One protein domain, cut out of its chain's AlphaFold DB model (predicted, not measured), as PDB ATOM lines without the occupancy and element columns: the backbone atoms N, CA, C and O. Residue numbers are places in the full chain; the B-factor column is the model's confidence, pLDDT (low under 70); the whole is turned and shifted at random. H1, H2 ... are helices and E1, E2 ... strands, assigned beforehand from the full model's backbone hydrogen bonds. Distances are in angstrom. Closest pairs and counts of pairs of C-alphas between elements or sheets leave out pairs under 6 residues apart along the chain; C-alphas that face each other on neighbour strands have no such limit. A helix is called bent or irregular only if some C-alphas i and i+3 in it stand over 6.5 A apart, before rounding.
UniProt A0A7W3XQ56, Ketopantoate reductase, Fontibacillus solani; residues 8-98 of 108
ATOM      1  N   ASP A   8     199.140 199.927 192.886       91.31
ATOM      2  CA  ASP A   8     198.393 201.175 192.660       91.31
ATOM      3  C   ASP A   8     198.791 202.306 193.619       91.31
ATOM      4  O   ASP A   8     199.146 203.395 193.178       91.31
ATOM      5  N   SER A   9     198.848 202.034 194.926       91.69
ATOM      6  CA  SER A   9     199.263 203.037 195.920       91.69
ATOM      7  C   SER A   9     200.709 203.503 195.730       91.69
ATOM      8  O   SER A   9     201.044 204.654 195.994       91.69
ATOM      9  N   TRP A  10     201.586 202.624 195.242       91.56
ATOM     10  CA  TRP A  10     202.965 202.980 194.927       91.56
ATOM     11  C   TRP A  10     203.043 203.810 193.646       91.56
ATOM     12  O   TRP A  10     203.797 204.782 193.594       91.56
ATOM     13  N   LEU A  11     202.240 203.473 192.636       93.38
ATOM     14  CA  LEU A  11     202.117 204.245 191.402       93.38
ATOM     15  C   LEU A  11     201.595 205.660 191.678       93.38
ATOM     16  O   LEU A  11     202.108 206.604 191.089       93.38
ATOM     17  N   GLU A  12     200.672 205.847 192.621       94.88
ATOM     18  CA  GLU A  12     200.212 207.185 193.029       94.88
ATOM     19  C   GLU A  12     201.338 208.053 193.620       94.88
ATOM     20  O   GLU A  12     201.347 209.269 193.433       94.88
ATOM     21  N   ILE A  13     202.310 207.446 194.310       94.62
ATOM     22  CA  ILE A  13     203.401 208.169 194.981       94.62
ATOM     23  C   ILE A  13     204.565 208.447 194.025       94.62
ATOM     24  O   ILE A  13     205.113 209.554 194.002       94.62
ATOM     25  N   VAL A  14     205.003 207.438 193.266       94.31
ATOM     26  CA  VAL A  14     206.232 207.529 192.457       94.31
ATOM     27  C   VAL A  14     205.991 207.544 190.946       94.31
ATOM     28  O   VAL A  14     206.899 207.943 190.207       94.31
ATOM     29  N   GLY A  15     204.788 207.188 190.489       93.81
ATOM     30  CA  GLY A  15     204.415 207.095 189.076       93.81
ATOM     31  C   GLY A  15     205.232 206.050 188.323       93.81
ATOM     32  O   GLY A  15     205.676 205.049 188.886       93.81
ATOM     33  N   ASP A  16     205.520 206.348 187.058       92.56
ATOM     34  CA  ASP A  16     206.265 205.476 186.139       92.56
ATOM     35  C   ASP A  16     207.695 205.154 186.597       92.56
ATOM     36  O   ASP A  16     208.360 204.294 186.026       92.56
ATOM     37  N   ARG A  17     208.198 205.807 187.651       93.88
ATOM     38  CA  ARG A  17     209.500 205.497 188.261       93.88
ATOM     39  C   ARG A  17     209.478 204.217 189.098       93.88
ATOM     40  O   ARG A  17     210.545 203.752 189.491       93.88
ATOM     41  N   LEU A  18     208.306 203.649 189.383       94.50
ATOM     42  CA  LEU A  18     208.190 202.389 190.109       94.50
ATOM     43  C   LEU A  18     208.734 201.232 189.268       94.50
ATOM     44  O   LEU A  18     208.189 200.938 188.207       94.50
ATOM     45  N   LEU A  19     209.762 200.546 189.765       95.12
ATOM     46  CA  LEU A  19     210.234 199.272 189.227       95.12
ATOM     47  C   LEU A  19     210.193 198.221 190.347       95.12
ATOM     48  O   LEU A  19     211.029 198.269 191.254       95.12
ATOM     49  N   PRO A  20     209.206 197.311 190.342       94.25
ATOM     50  CA  PRO A  20     209.119 196.267 191.350       94.25
ATOM     51  C   PRO A  20     210.282 195.273 191.267       94.25
ATOM     52  O   PRO A  20     210.751 194.907 190.187       94.25
ATOM     53  N   GLY A  21     210.702 194.785 192.431       92.56
ATOM     54  CA  GLY A  21     211.731 193.761 192.531       92.56
ATOM     55  C   GLY A  21     211.790 193.098 193.899       92.56
ATOM     56  O   GLY A  21     210.953 193.344 194.771       92.56
ATOM     57  N   PHE A  22     212.765 192.218 194.068       90.06
ATOM     58  CA  PHE A  22     213.065 191.486 195.282       90.06
ATOM     59  C   PHE A  22     214.583 191.283 195.376       90.06
ATOM     60  O   PHE A  22     215.193 190.801 194.419       90.06
ATOM     61  N   PRO A  23     215.209 191.670 196.498       87.94
ATOM     62  CA  PRO A  23     216.654 191.573 196.638       87.94
ATOM     63  C   PRO A  23     217.099 190.110 196.746       87.94
ATOM     64  O   PRO A  23     216.515 189.333 197.497       87.94
ATOM     65  N   GLY A  24     218.191 189.758 196.063       83.25
ATOM     66  CA  GLY A  24     218.860 188.454 196.207       83.25
ATOM     67  C   GLY A  24     219.700 188.317 197.486       83.25
ATOM     68  O   GLY A  24     220.449 187.359 197.645       83.25
ATOM     69  N   ALA A  25     219.612 189.293 198.390       82.88
ATOM     70  CA  ALA A  25     220.386 189.358 199.621       82.88
ATOM     71  C   ALA A  25     219.465 189.605 200.820       82.88
ATOM     72  O   ALA A  25     218.491 190.358 200.733       82.88
ATOM     73  N   GLY A  26     219.802 188.980 201.942       81.25
ATOM     74  CA  GLY A  26     219.201 189.225 203.246       81.25
ATOM     75  C   GLY A  26     220.220 189.799 204.226       81.25
ATOM     76  O   GLY A  26     221.357 190.113 203.872       81.25
ATOM     77  N   GLY A  27     219.814 189.926 205.481       83.88
ATOM     78  CA  GLY A  27     220.696 190.352 206.557       83.88
ATOM     79  C   GLY A  27     219.940 191.000 207.701       83.88
ATOM     80  O   GLY A  27     218.759 191.317 207.575       83.88
ATOM     81  N   ASP A  28     220.662 191.220 208.792       88.12
ATOM     82  CA  ASP A  28     220.162 191.883 209.992       88.12
ATOM     83  C   ASP A  28     221.064 193.057 210.362       88.12
ATOM     84  O   ASP A  28     222.276 193.023 210.150       88.12
ATOM     85  N   ILE A  29     220.478 194.088 210.964       91.56
ATOM     86  CA  ILE A  29     221.228 195.187 211.574       91.56
ATOM     87  C   ILE A  29     221.244 194.954 213.084       91.56
ATOM     88  O   ILE A  29     220.185 194.818 213.699       91.56
ATOM     89  N   LYS A  30     222.434 194.903 213.687       93.19
ATOM     90  CA  LYS A  30     222.627 194.785 215.139       93.19
ATOM     91  C   LYS A  30     223.618 195.844 215.590       93.19
ATOM     92  O   LYS A  30     224.705 195.908 215.030       93.19
ATOM     93  N   GLU A  31     223.237 196.644 216.585       92.19
ATOM     94  CA  GLU A  31     224.112 197.668 217.183       92.19
ATOM     95  C   GLU A  31     224.784 198.565 216.122       92.19
ATOM     96  O   GLU A  31     225.995 198.743 216.111       92.19
ATOM     97  N   ASP A  32     223.984 199.075 215.179       92.25
ATOM     98  CA  ASP A  32     224.427 199.910 214.050       92.25
ATOM     99  C   ASP A  32     225.371 199.226 213.035       92.25
ATOM    100  O   ASP A  32     225.872 199.868 212.109       92.25
ATOM    101  N   VAL A  33     225.563 197.905 213.133       93.38
ATOM    102  CA  VAL A  33     226.343 197.091 212.189       93.38
ATOM    103  C   VAL A  33     225.418 196.243 211.312       93.38
ATOM    104  O   VAL A  33     224.562 195.511 211.809       93.38
ATOM    105  N   LEU A  34     225.606 196.315 209.988       89.12
ATOM    106  CA  LEU A  34     224.906 195.472 209.013       89.12
ATOM    107  C   LEU A  34     225.610 194.118 208.859       89.12
ATOM    108  O   LEU A  34     226.735 194.036 208.366       89.12
ATOM    109  N   TYR A  35     224.898 193.049 209.192       87.50
ATOM    110  CA  TYR A  35     225.285 191.665 208.946       87.50
ATOM    111  C   TYR A  35     224.543 191.162 207.710       87.50
ATOM    112  O   TYR A  35     223.458 190.587 207.808       87.50
ATOM    113  N   ALA A  36     225.114 191.422 206.534       82.81
ATOM    114  CA  ALA A  36     224.550 190.966 205.268       82.81
ATOM    115  C   ALA A  36     224.760 189.456 205.082       82.81
ATOM    116  O   ALA A  36     225.847 188.929 205.323       82.81
ATOM    117  N   GLN A  37     223.725 188.773 204.607       76.56
ATOM    118  CA  GLN A  37     223.774 187.375 204.213       76.56
ATOM    119  C   GLN A  37     223.350 187.258 202.752       76.56
ATOM    120  O   GLN A  37     222.185 187.435 202.399       76.56
ATOM    121  N   PHE A  38     224.313 186.921 201.905       69.75
ATOM    122  CA  PHE A  38     224.038 186.426 200.566       69.75
ATOM    123  C   PHE A  38     223.794 184.921 200.689       69.75
ATOM    124  O   PHE A  38     224.516 184.245 201.431       69.75
ATOM    125  N   GLY A  39     222.753 184.392 200.042       60.44
ATOM    126  CA  GLY A  39     222.494 182.955 200.055       60.44
ATOM    127  C   GLY A  39     223.741 182.168 199.659       60.44
ATOM    128  O   GLY A  39     224.504 182.586 198.794       60.44
ATOM    129  N   SER A  40     223.956 181.011 200.286       55.97
ATOM    130  CA  SER A  40     225.084 180.126 199.954       55.97
ATOM    131  C   SER A  40     225.025 179.590 198.521       55.97
ATOM    132  O   SER A  40     226.010 179.054 198.017       55.97
ATOM    133  N   GLU A  41     223.869 179.702 197.867       54.62
ATOM    134  CA  GLU A  41     223.714 179.364 196.464       54.62
ATOM    135  C   GLU A  41     224.080 180.558 195.588       54.62
ATOM    136  O   GLU A  41     223.527 181.646 195.743       54.62
ATOM    137  N   LYS A  42     224.921 180.312 194.576       50.28
ATOM    138  CA  LYS A  42     225.228 181.240 193.470       50.28
ATOM    139  C   LYS A  42     223.987 181.758 192.706       50.28
ATOM    140  O   LYS A  42     224.135 182.522 191.762       50.28
ATOM    141  N   HIS A  43     222.786 181.325 193.089       51.44
ATOM    142  CA  HIS A  43     221.524 181.493 192.376       51.44
ATOM    143  C   HIS A  43     220.491 182.359 193.118       51.44
ATOM    144  O   HIS A  43     219.384 182.529 192.618       51.44
ATOM    145  N   GLN A  44     220.818 182.960 194.272       67.00
ATOM    146  CA  GLN A  44     219.961 184.007 194.851       67.00
ATOM    147  C   GLN A  44     220.228 185.348 194.162       67.00
ATOM    148  O   GLN A  44     220.988 186.188 194.637       67.00
ATOM    149  N   GLY A  45     219.632 185.508 192.985       83.50
ATOM    150  CA  GLY A  45     219.739 186.727 192.197       83.50
ATOM    151  C   GLY A  45     218.780 187.807 192.676       83.50
ATOM    152  O   GLY A  45     217.764 187.529 193.313       83.50
ATOM    153  N   THR A  46     219.089 189.059 192.344       90.56
ATOM    154  CA  THR A  46     218.100 190.135 192.460       90.56
ATOM    155  C   THR A  46     217.055 189.974 191.365       90.56
ATOM    156  O   THR A  46     217.386 189.922 190.183       90.56
ATOM    157  N   ILE A  47     215.790 189.896 191.758       92.88
ATOM    158  CA  ILE A  47     214.666 189.649 190.858       92.88
ATOM    159  C   ILE A  47     213.956 190.973 190.611       92.88
ATOM    160  O   ILE A  47     213.642 191.681 191.562       92.88
ATOM    161  N   PHE A  48     213.687 191.338 189.364       95.31
ATOM    162  CA  PHE A  48     212.973 192.577 189.049       95.31
ATOM    163  C   PHE A  48     212.236 192.481 187.719       95.31
ATOM    164  O   PHE A  48     212.514 191.609 186.903       95.31
ATOM    165  N   GLY A  49     211.268 193.361 187.492       95.56
ATOM    166  CA  GLY A  49     210.506 193.360 186.248       95.56
ATOM    167  C   GLY A  49     209.525 194.515 186.164       95.56
ATOM    168  O   GLY A  49     209.143 195.095 187.179       95.56
ATOM    169  N   GLU A  50     209.116 194.855 184.944       96.00
ATOM    170  CA  GLU A  50     208.054 195.837 184.740       96.00
ATOM    171  C   GLU A  50     206.701 195.294 185.193       96.00
ATOM    172  O   GLU A  50     206.384 194.126 184.979       96.00
ATOM    173  N   ILE A  51     205.844 196.183 185.698       93.62
ATOM    174  CA  ILE A  51     204.437 195.856 185.992       93.62
ATOM    175  C   ILE A  51     203.703 195.421 184.715       93.62
ATOM    176  O   ILE A  51     202.843 194.549 184.755       93.62
ATOM    177  N   SER A  52     204.071 195.997 183.565       93.25
ATOM    178  CA  SER A  52     203.519 195.633 182.254       93.25
ATOM    179  C   SER A  52     204.022 194.287 181.719       93.25
ATOM    180  O   SER A  52     203.507 193.801 180.712       93.25
ATOM    181  N   GLY A  53     205.060 193.713 182.333       93.94
ATOM    182  CA  GLY A  53     205.747 192.516 181.854       93.94
ATOM    183  C   GLY A  53     206.587 192.708 180.588       93.94
ATOM    184  O   GLY A  53     207.075 191.732 180.017       93.94
ATOM    185  N   LEU A  54     206.762 193.946 180.122       96.06
ATOM    186  CA  LEU A  54     207.640 194.262 178.998       96.06
ATOM    187  C   LEU A  54     209.090 194.425 179.467       96.06
ATOM    188  O   LEU A  54     209.355 194.984 180.524       96.06
ATOM    189  N   THR A  55     210.054 194.010 178.646       95.69
ATOM    190  CA  THR A  55     211.470 194.329 178.882       95.69
ATOM    191  C   THR A  55     211.788 195.696 178.277       95.69
ATOM    192  O   THR A  55     212.066 195.808 177.082       95.69
ATOM    193  N   THR A  56     211.719 196.742 179.095       96.81
ATOM    194  CA  THR A  56     212.050 198.125 178.710       96.81
ATOM    195  C   THR A  56     213.561 198.374 178.741       96.81
ATOM    196  O   THR A  56     214.326 197.571 179.275       96.81
ATOM    197  N   GLU A  57     214.014 199.508 178.194       97.19
ATOM    198  CA  GLU A  57     215.437 199.877 178.238       97.19
ATOM    199  C   GLU A  57     215.958 200.023 179.673       97.19
ATOM    200  O   GLU A  57     217.009 199.474 179.978       97.19
ATOM    201  N   ARG A  58     215.190 200.613 180.599       96.50
ATOM    202  CA  ARG A  58     215.621 200.729 182.007       96.50
ATOM    203  C   ARG A  58     215.835 199.374 182.694       96.50
ATOM    204  O   ARG A  58     216.694 199.251 183.560       96.50
ATOM    205  N   VAL A  59     215.068 198.347 182.310       97.06
ATOM    206  CA  VAL A  59     215.260 196.975 182.809       97.06
ATOM    207  C   VAL A  59     216.572 196.401 182.277       97.06
ATOM    208  O   VAL A  59     217.307 195.766 183.029       97.06
ATOM    209  N   LYS A  60     216.900 196.655 181.005       97.62
ATOM    210  CA  LYS A  60     218.174 196.230 180.407       97.62
ATOM    211  C   LYS A  60     219.363 196.971 181.013       97.62
ATOM    212  O   LYS A  60     220.371 196.343 181.308       97.62
ATOM    213  N   GLU A  61     219.241 198.275 181.237       97.62
ATOM    214  CA  GLU A  61     220.274 199.084 181.891       97.62
ATOM    215  C   GLU A  61     220.547 198.582 183.314       97.62
ATOM    216  O   GLU A  61     221.700 198.386 183.691       97.62
ATOM    217  N   LEU A  62     219.500 198.290 184.094       96.19
ATOM    218  CA  LEU A  62     219.664 197.725 185.435       96.19
ATOM    219  C   LEU A  62     220.322 196.335 185.402       96.19
ATOM    220  O   LEU A  62     221.191 196.049 186.223       96.19
ATOM    221  N   ALA A  63     219.953 195.493 184.437       96.00
ATOM    222  CA  ALA A  63     220.595 194.198 184.226       96.00
ATOM    223  C   ALA A  63     222.094 194.346 183.922       96.00
ATOM    224  O   ALA A  63     222.915 193.695 184.562       96.00
ATOM    225  N   GLN A  64     222.465 195.266 183.029       97.44
ATOM    226  CA  GLN A  64     223.867 195.557 182.708       97.44
ATOM    227  C   GLN A  64     224.659 196.045 183.924       97.44
ATOM    228  O   GLN A  64     225.830 195.700 184.080       97.44
ATOM    229  N   ILE A  65     224.030 196.825 184.811       96.00
ATOM    230  CA  ILE A  65     224.662 197.240 186.067       96.00
ATOM    231  C   ILE A  65     224.981 196.012 186.922       96.00
ATOM    232  O   ILE A  65     226.122 195.890 187.365       96.00
ATOM    233  N   PHE A  66     224.035 195.086 187.114       92.94
ATOM    234  CA  PHE A  66     224.290 193.853 187.867       92.94
ATOM    235  C   PHE A  66     225.383 192.985 187.229       92.94
ATOM    236  O   PHE A  66     226.272 192.518 187.940       92.94
ATOM    237  N   GLU A  67     225.386 192.844 185.901       92.81
ATOM    238  CA  GLU A  67     226.438 192.126 185.163       92.81
ATOM    239  C   GLU A  67     227.821 192.742 185.379       92.81
ATOM    240  O   GLU A  67     228.794 192.020 185.590       92.81
ATOM    241  N   SER A  68     227.917 194.075 185.375       95.56
ATOM    242  CA  SER A  68     229.193 194.788 185.521       95.56
ATOM    243  C   SER A  68     229.893 194.551 186.863       95.56
ATOM    244  O   SER A  68     231.100 194.769 186.970       95.56
ATOM    245  N   VAL A  69     229.150 194.094 187.875       90.94
ATOM    246  CA  VAL A  69     229.647 193.808 189.229       90.94
ATOM    247  C   VAL A  69     229.522 192.329 189.614       90.94
ATOM    248  O   VAL A  69     229.641 192.002 190.791       90.94
ATOM    249  N   ASP A  70     229.293 191.443 188.637       88.38
ATOM    250  CA  ASP A  70     229.141 189.989 188.826       88.38
ATOM    251  C   ASP A  70     228.043 189.610 189.844       88.38
ATOM    252  O   ASP A  70     228.155 188.650 190.608       88.38
ATOM    253  N   LEU A  71     226.953 190.388 189.875       86.94
ATOM    254  CA  LEU A  71     225.772 190.078 190.676       86.94
ATOM    255  C   LEU A  71     224.757 189.298 189.843       86.94
ATOM    256  O   LEU A  71     224.336 189.727 188.769       86.94
ATOM    257  N   HIS A  72     224.313 188.161 190.377       89.38
ATOM    258  CA  HIS A  72     223.255 187.385 189.749       89.38
ATOM    259  C   HIS A  72     221.923 188.147 189.790       89.38
ATOM    260  O   HIS A  72     221.585 188.805 190.781       89.38
ATOM    261  N   TYR A  73     221.146 188.032 188.718       92.19
ATOM    262  CA  TYR A  73     219.849 188.676 188.596       92.19
ATOM    263  C   TYR A  73     218.885 187.847 187.746       92.19
ATOM    264  O   TYR A  73     219.304 187.005 186.951       92.19
ATOM    265  N   GLU A  74     217.592 188.123 187.892       93.12
ATOM    266  CA  GLU A  74     216.534 187.535 187.075       93.12
ATOM    267  C   GLU A  74     215.505 188.605 186.693       93.12
ATOM    268  O   GLU A  74     214.986 189.328 187.548       93.12
ATOM    269  N   ILE A  75     215.193 188.697 185.399       95.38
ATOM    270  CA  ILE A  75     214.138 189.584 184.904       95.38
ATOM    271  C   ILE A  75     212.836 188.788 184.824       95.38
ATOM    272  O   ILE A  75     212.713 187.878 184.004       95.38
ATOM    273  N   GLN A  76     211.845 189.156 185.634       94.31
ATOM    274  CA  GLN A  76     210.533 188.517 185.620       94.31
ATOM    275  C   GLN A  76     209.578 189.198 184.648       94.31
ATOM    276  O   GLN A  76     209.374 190.411 184.687       94.31
ATOM    277  N   LYS A  77     208.924 188.379 183.819       95.00
ATOM    278  CA  LYS A  77     207.822 188.823 182.958       95.00
ATOM    279  C   LYS A  77     206.546 189.099 183.758       95.00
ATOM    280  O   LYS A  77     205.770 189.962 183.378       95.00
ATOM    281  N   ASP A  78     206.327 188.363 184.844       94.19
ATOM    282  CA  ASP A  78     205.197 188.570 185.751       94.19
ATOM    283  C   ASP A  78     205.716 188.722 187.184       94.19
ATOM    284  O   ASP A  78     205.802 187.773 187.969       94.19
ATOM    285  N   ILE A  79     206.127 189.950 187.506       92.75
ATOM    286  CA  ILE A  79     206.707 190.274 188.811       92.75
ATOM    287  C   ILE A  79     205.669 190.189 189.944       92.75
ATOM    288  O   ILE A  79     206.022 189.882 191.084       92.75
ATOM    289  N   GLN A  80     204.381 190.369 189.631       91.81
ATOM    290  CA  GLN A  80     203.302 190.238 190.608       91.81
ATOM    291  C   GLN A  80     203.068 188.772 190.981       91.81
ATOM    292  O   GLN A  80     202.975 188.450 192.169       91.81
ATOM    293  N   ALA A  81     203.027 187.865 189.999       91.19
ATOM    294  CA  ALA A  81     202.944 186.430 190.254       91.19
ATOM    295  C   ALA A  81     204.140 185.938 191.079       91.19
ATOM    296  O   ALA A  81     203.964 185.145 192.012       91.19
ATOM    297  N   PHE A  82     205.342 186.452 190.801       90.81
ATOM    298  CA  PHE A  82     206.520 186.197 191.627       90.81
ATOM    299  C   PHE A  82     206.312 186.670 193.078       90.81
ATOM    300  O   PHE A  82     206.474 185.880 194.009       90.81
ATOM    301  N   HIS A  83     205.891 187.921 193.305       89.75
ATOM    302  CA  HIS A  83     205.670 188.440 194.663       89.75
ATOM    303  C   HIS A  83     204.617 187.635 195.431       89.75
ATOM    304  O   HIS A  83     204.836 187.315 196.603       89.75
ATOM    305  N   ILE A  84     203.508 187.255 194.790       89.31
ATOM    306  CA  ILE A  84     202.443 186.446 195.408       89.31
ATOM    307  C   ILE A  84     202.949 185.041 195.757       89.31
ATOM    308  O   ILE A  84     202.810 184.609 196.903       89.31
ATOM    309  N   SER A  85     203.557 184.335 194.799       89.12
ATOM    310  CA  SER A  85     204.046 182.963 195.009       89.12
ATOM    311  C   SER A  85     205.145 182.900 196.070       89.12
ATOM    312  O   SER A  85     205.092 182.048 196.960       89.12
ATOM    313  N   HIS A  86     206.081 183.853 196.058       87.06
ATOM    314  CA  HIS A  86     207.115 183.966 197.080       87.06
ATOM    315  C   HIS A  86     206.517 184.223 198.472       87.06
ATOM    316  O   HIS A  86     206.937 183.609 199.453       87.06
ATOM    317  N   THR A  87     205.493 185.079 198.574       86.38
ATOM    318  CA  THR A  87     204.793 185.323 199.849       86.38
ATOM    319  C   THR A  87     204.122 184.065 200.375       86.38
ATOM    320  O   THR A  87     204.250 183.753 201.557       86.38
ATOM    321  N   ALA A  88     203.419 183.333 199.509       86.69
ATOM    322  CA  ALA A  88     202.755 182.093 199.886       86.69
ATOM    323  C   ALA A  88     203.765 181.075 200.432       86.69
ATOM    324  O   ALA A  88     203.547 180.513 201.505       86.69
ATOM    325  N   LEU A  89     204.909 180.912 199.756       86.19
ATOM    326  CA  LEU A  89     205.994 180.052 200.223       86.19
ATOM    327  C   LEU A  89     206.555 180.517 201.573       86.19
ATOM    328  O   LEU A  89     206.744 179.703 202.473       86.19
ATOM    329  N   ALA A  90     206.780 181.820 201.751       83.50
ATOM    330  CA  ALA A  90     207.273 182.372 203.011       83.50
ATOM    331  C   ALA A  90     206.293 182.143 204.176       83.50
ATOM    332  O   ALA A  90     206.721 181.817 205.284       83.50
ATOM    333  N   ILE A  91     204.982 182.270 203.937       84.94
ATOM    334  CA  ILE A  91     203.934 181.989 204.930       84.94
ATOM    335  C   ILE A  91     203.923 180.505 205.296       84.94
ATOM    336  O   ILE A  91     203.884 180.178 206.481       84.94
ATOM    337  N   VAL A  92     203.984 179.618 204.300       82.56
ATOM    338  CA  VAL A  92     204.046 178.163 204.497       82.56
ATOM    339  C   VAL A  92     205.277 177.793 205.317       82.56
ATOM    340  O   VAL A  92     205.149 177.143 206.353       82.56
ATOM    341  N   ASN A  93     206.454 178.279 204.921       80.31
ATOM    342  CA  ASN A  93     207.693 178.046 205.654       80.31
ATOM    343  C   ASN A  93     207.579 178.550 207.091       80.31
ATOM    344  O   ASN A  93     207.896 177.819 208.021       80.31
ATOM    345  N   LYS A  94     207.062 179.762 207.305       78.06
ATOM    346  CA  LYS A  94     206.834 180.258 208.661       78.06
ATOM    347  C   LYS A  94     205.907 179.321 209.440       78.06
ATOM    348  O   LYS A  94     206.251 178.942 210.544       78.06
ATOM    349  N   HIS A  95     204.780 178.901 208.872       78.06
ATOM    350  CA  HIS A  95     203.818 178.037 209.560       78.06
ATOM    351  C   HIS A  95     204.414 176.692 210.007       78.06
ATOM    352  O   HIS A  95     204.155 176.258 211.126       78.06
ATOM    353  N   PHE A  96     205.227 176.054 209.160       73.56
ATOM    354  CA  PHE A  96     205.833 174.757 209.473       73.56
ATOM    355  C   PHE A  96     207.108 174.872 210.322       73.56
ATOM    356  O   PHE A  96     207.296 174.082 211.240       73.56
ATOM    357  N   TYR A  97     207.955 175.876 210.082       62.03
ATOM    358  CA  TYR A  97     209.254 176.021 210.751       62.03
ATOM    359  C   TYR A  97     209.231 176.907 212.007       62.03
ATOM    360  O   TYR A  97     210.273 177.105 212.623       62.03
ATOM    361  N   THR A  98     208.079 177.460 212.418       57.12
ATOM    362  CA  THR A  98     207.963 178.144 213.723       57.12
ATOM    363  C   THR A  98     207.401 177.269 214.844       57.12
ATOM    364  O   THR A  98     207.387 177.727 215.983       57.12
TER     365      THR A  98
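Overview. This is residues 8 to 98 of the 108 residues of the protein "Ketopantoate reductase" of Fontibacillus solani (UniProt A0A7W3XQ56). A small core of two short parallel strands, E3 and E4, has helix H2 packed over it, and two arms extend from this body: the tip of the hairpin E1 and E2, residues 29 to 34, and the far part of the long helix H3, residues 87 to 97. Helix H1 sits off to another side, and no helix touches another, leaving an open arrangement. The 91 printed residues hold three named helices and four named strands in the order H1 E1 E2 E3 H2 E4 H3, mixed in class, with one antiparallel and one parallel two-stranded sheet. The whole is loose, with a radius of gyration of the C-alphas of 15.2 A and spans of 39 by 32 by 27 A.

Along the chain. Find C-alpha 25 at (220.386, 189.358, 199.621); from there E1 runs 16.6 A to residue 30, and E2, residues 33 to 38, returns over 15.9 A. E3 is residues 46 to 48 and E4 residues 73 to 75. Between them H2, residues 57 to 68, spans 16.4 A. H1, residues 8 to 17, spans 12.7 A and is irregular, with C-alphas 13 and 16 9.7 A apart. H3, residues 79 to 97, runs 26.3 A to C-alpha 97 at (209.254, 176.021, 210.751).

Arrangement. Look at N 28 and O 35, 3.0 A apart, in the antiparallel hairpin E1 and E2. E3 and E4 are parallel at 14 degrees, with N 74 and O 46 2.9 A apart. E3, H2 and E4 form a strand-helix-strand unit, two parallel neighbour strands with a helix between, its crossover right-handed; the closest C-alphas of H2 and E4, Phe 66 and Tyr 73, are 6.9 A apart. Residues 21 to 22 pair antiparallel with 47 to 48 of E3. The closest C-alphas of E3 and H3, Phe 48 and Ile 79, are 6.7 A apart. H3 is apart from E1, E2 and H2. Every O i to N i+4 pair is within hydrogen-bond range in H2 and H3, and 4 of 6 in H1.

Size, cuts and confidence. The C-alphas of Glu 57 and Thr 98, the two farthest apart, are 42.3 A apart. The printed part has no cut, and no link is long. Look for pLDDT under 70 at residues 38 to 44 and 97 to 98.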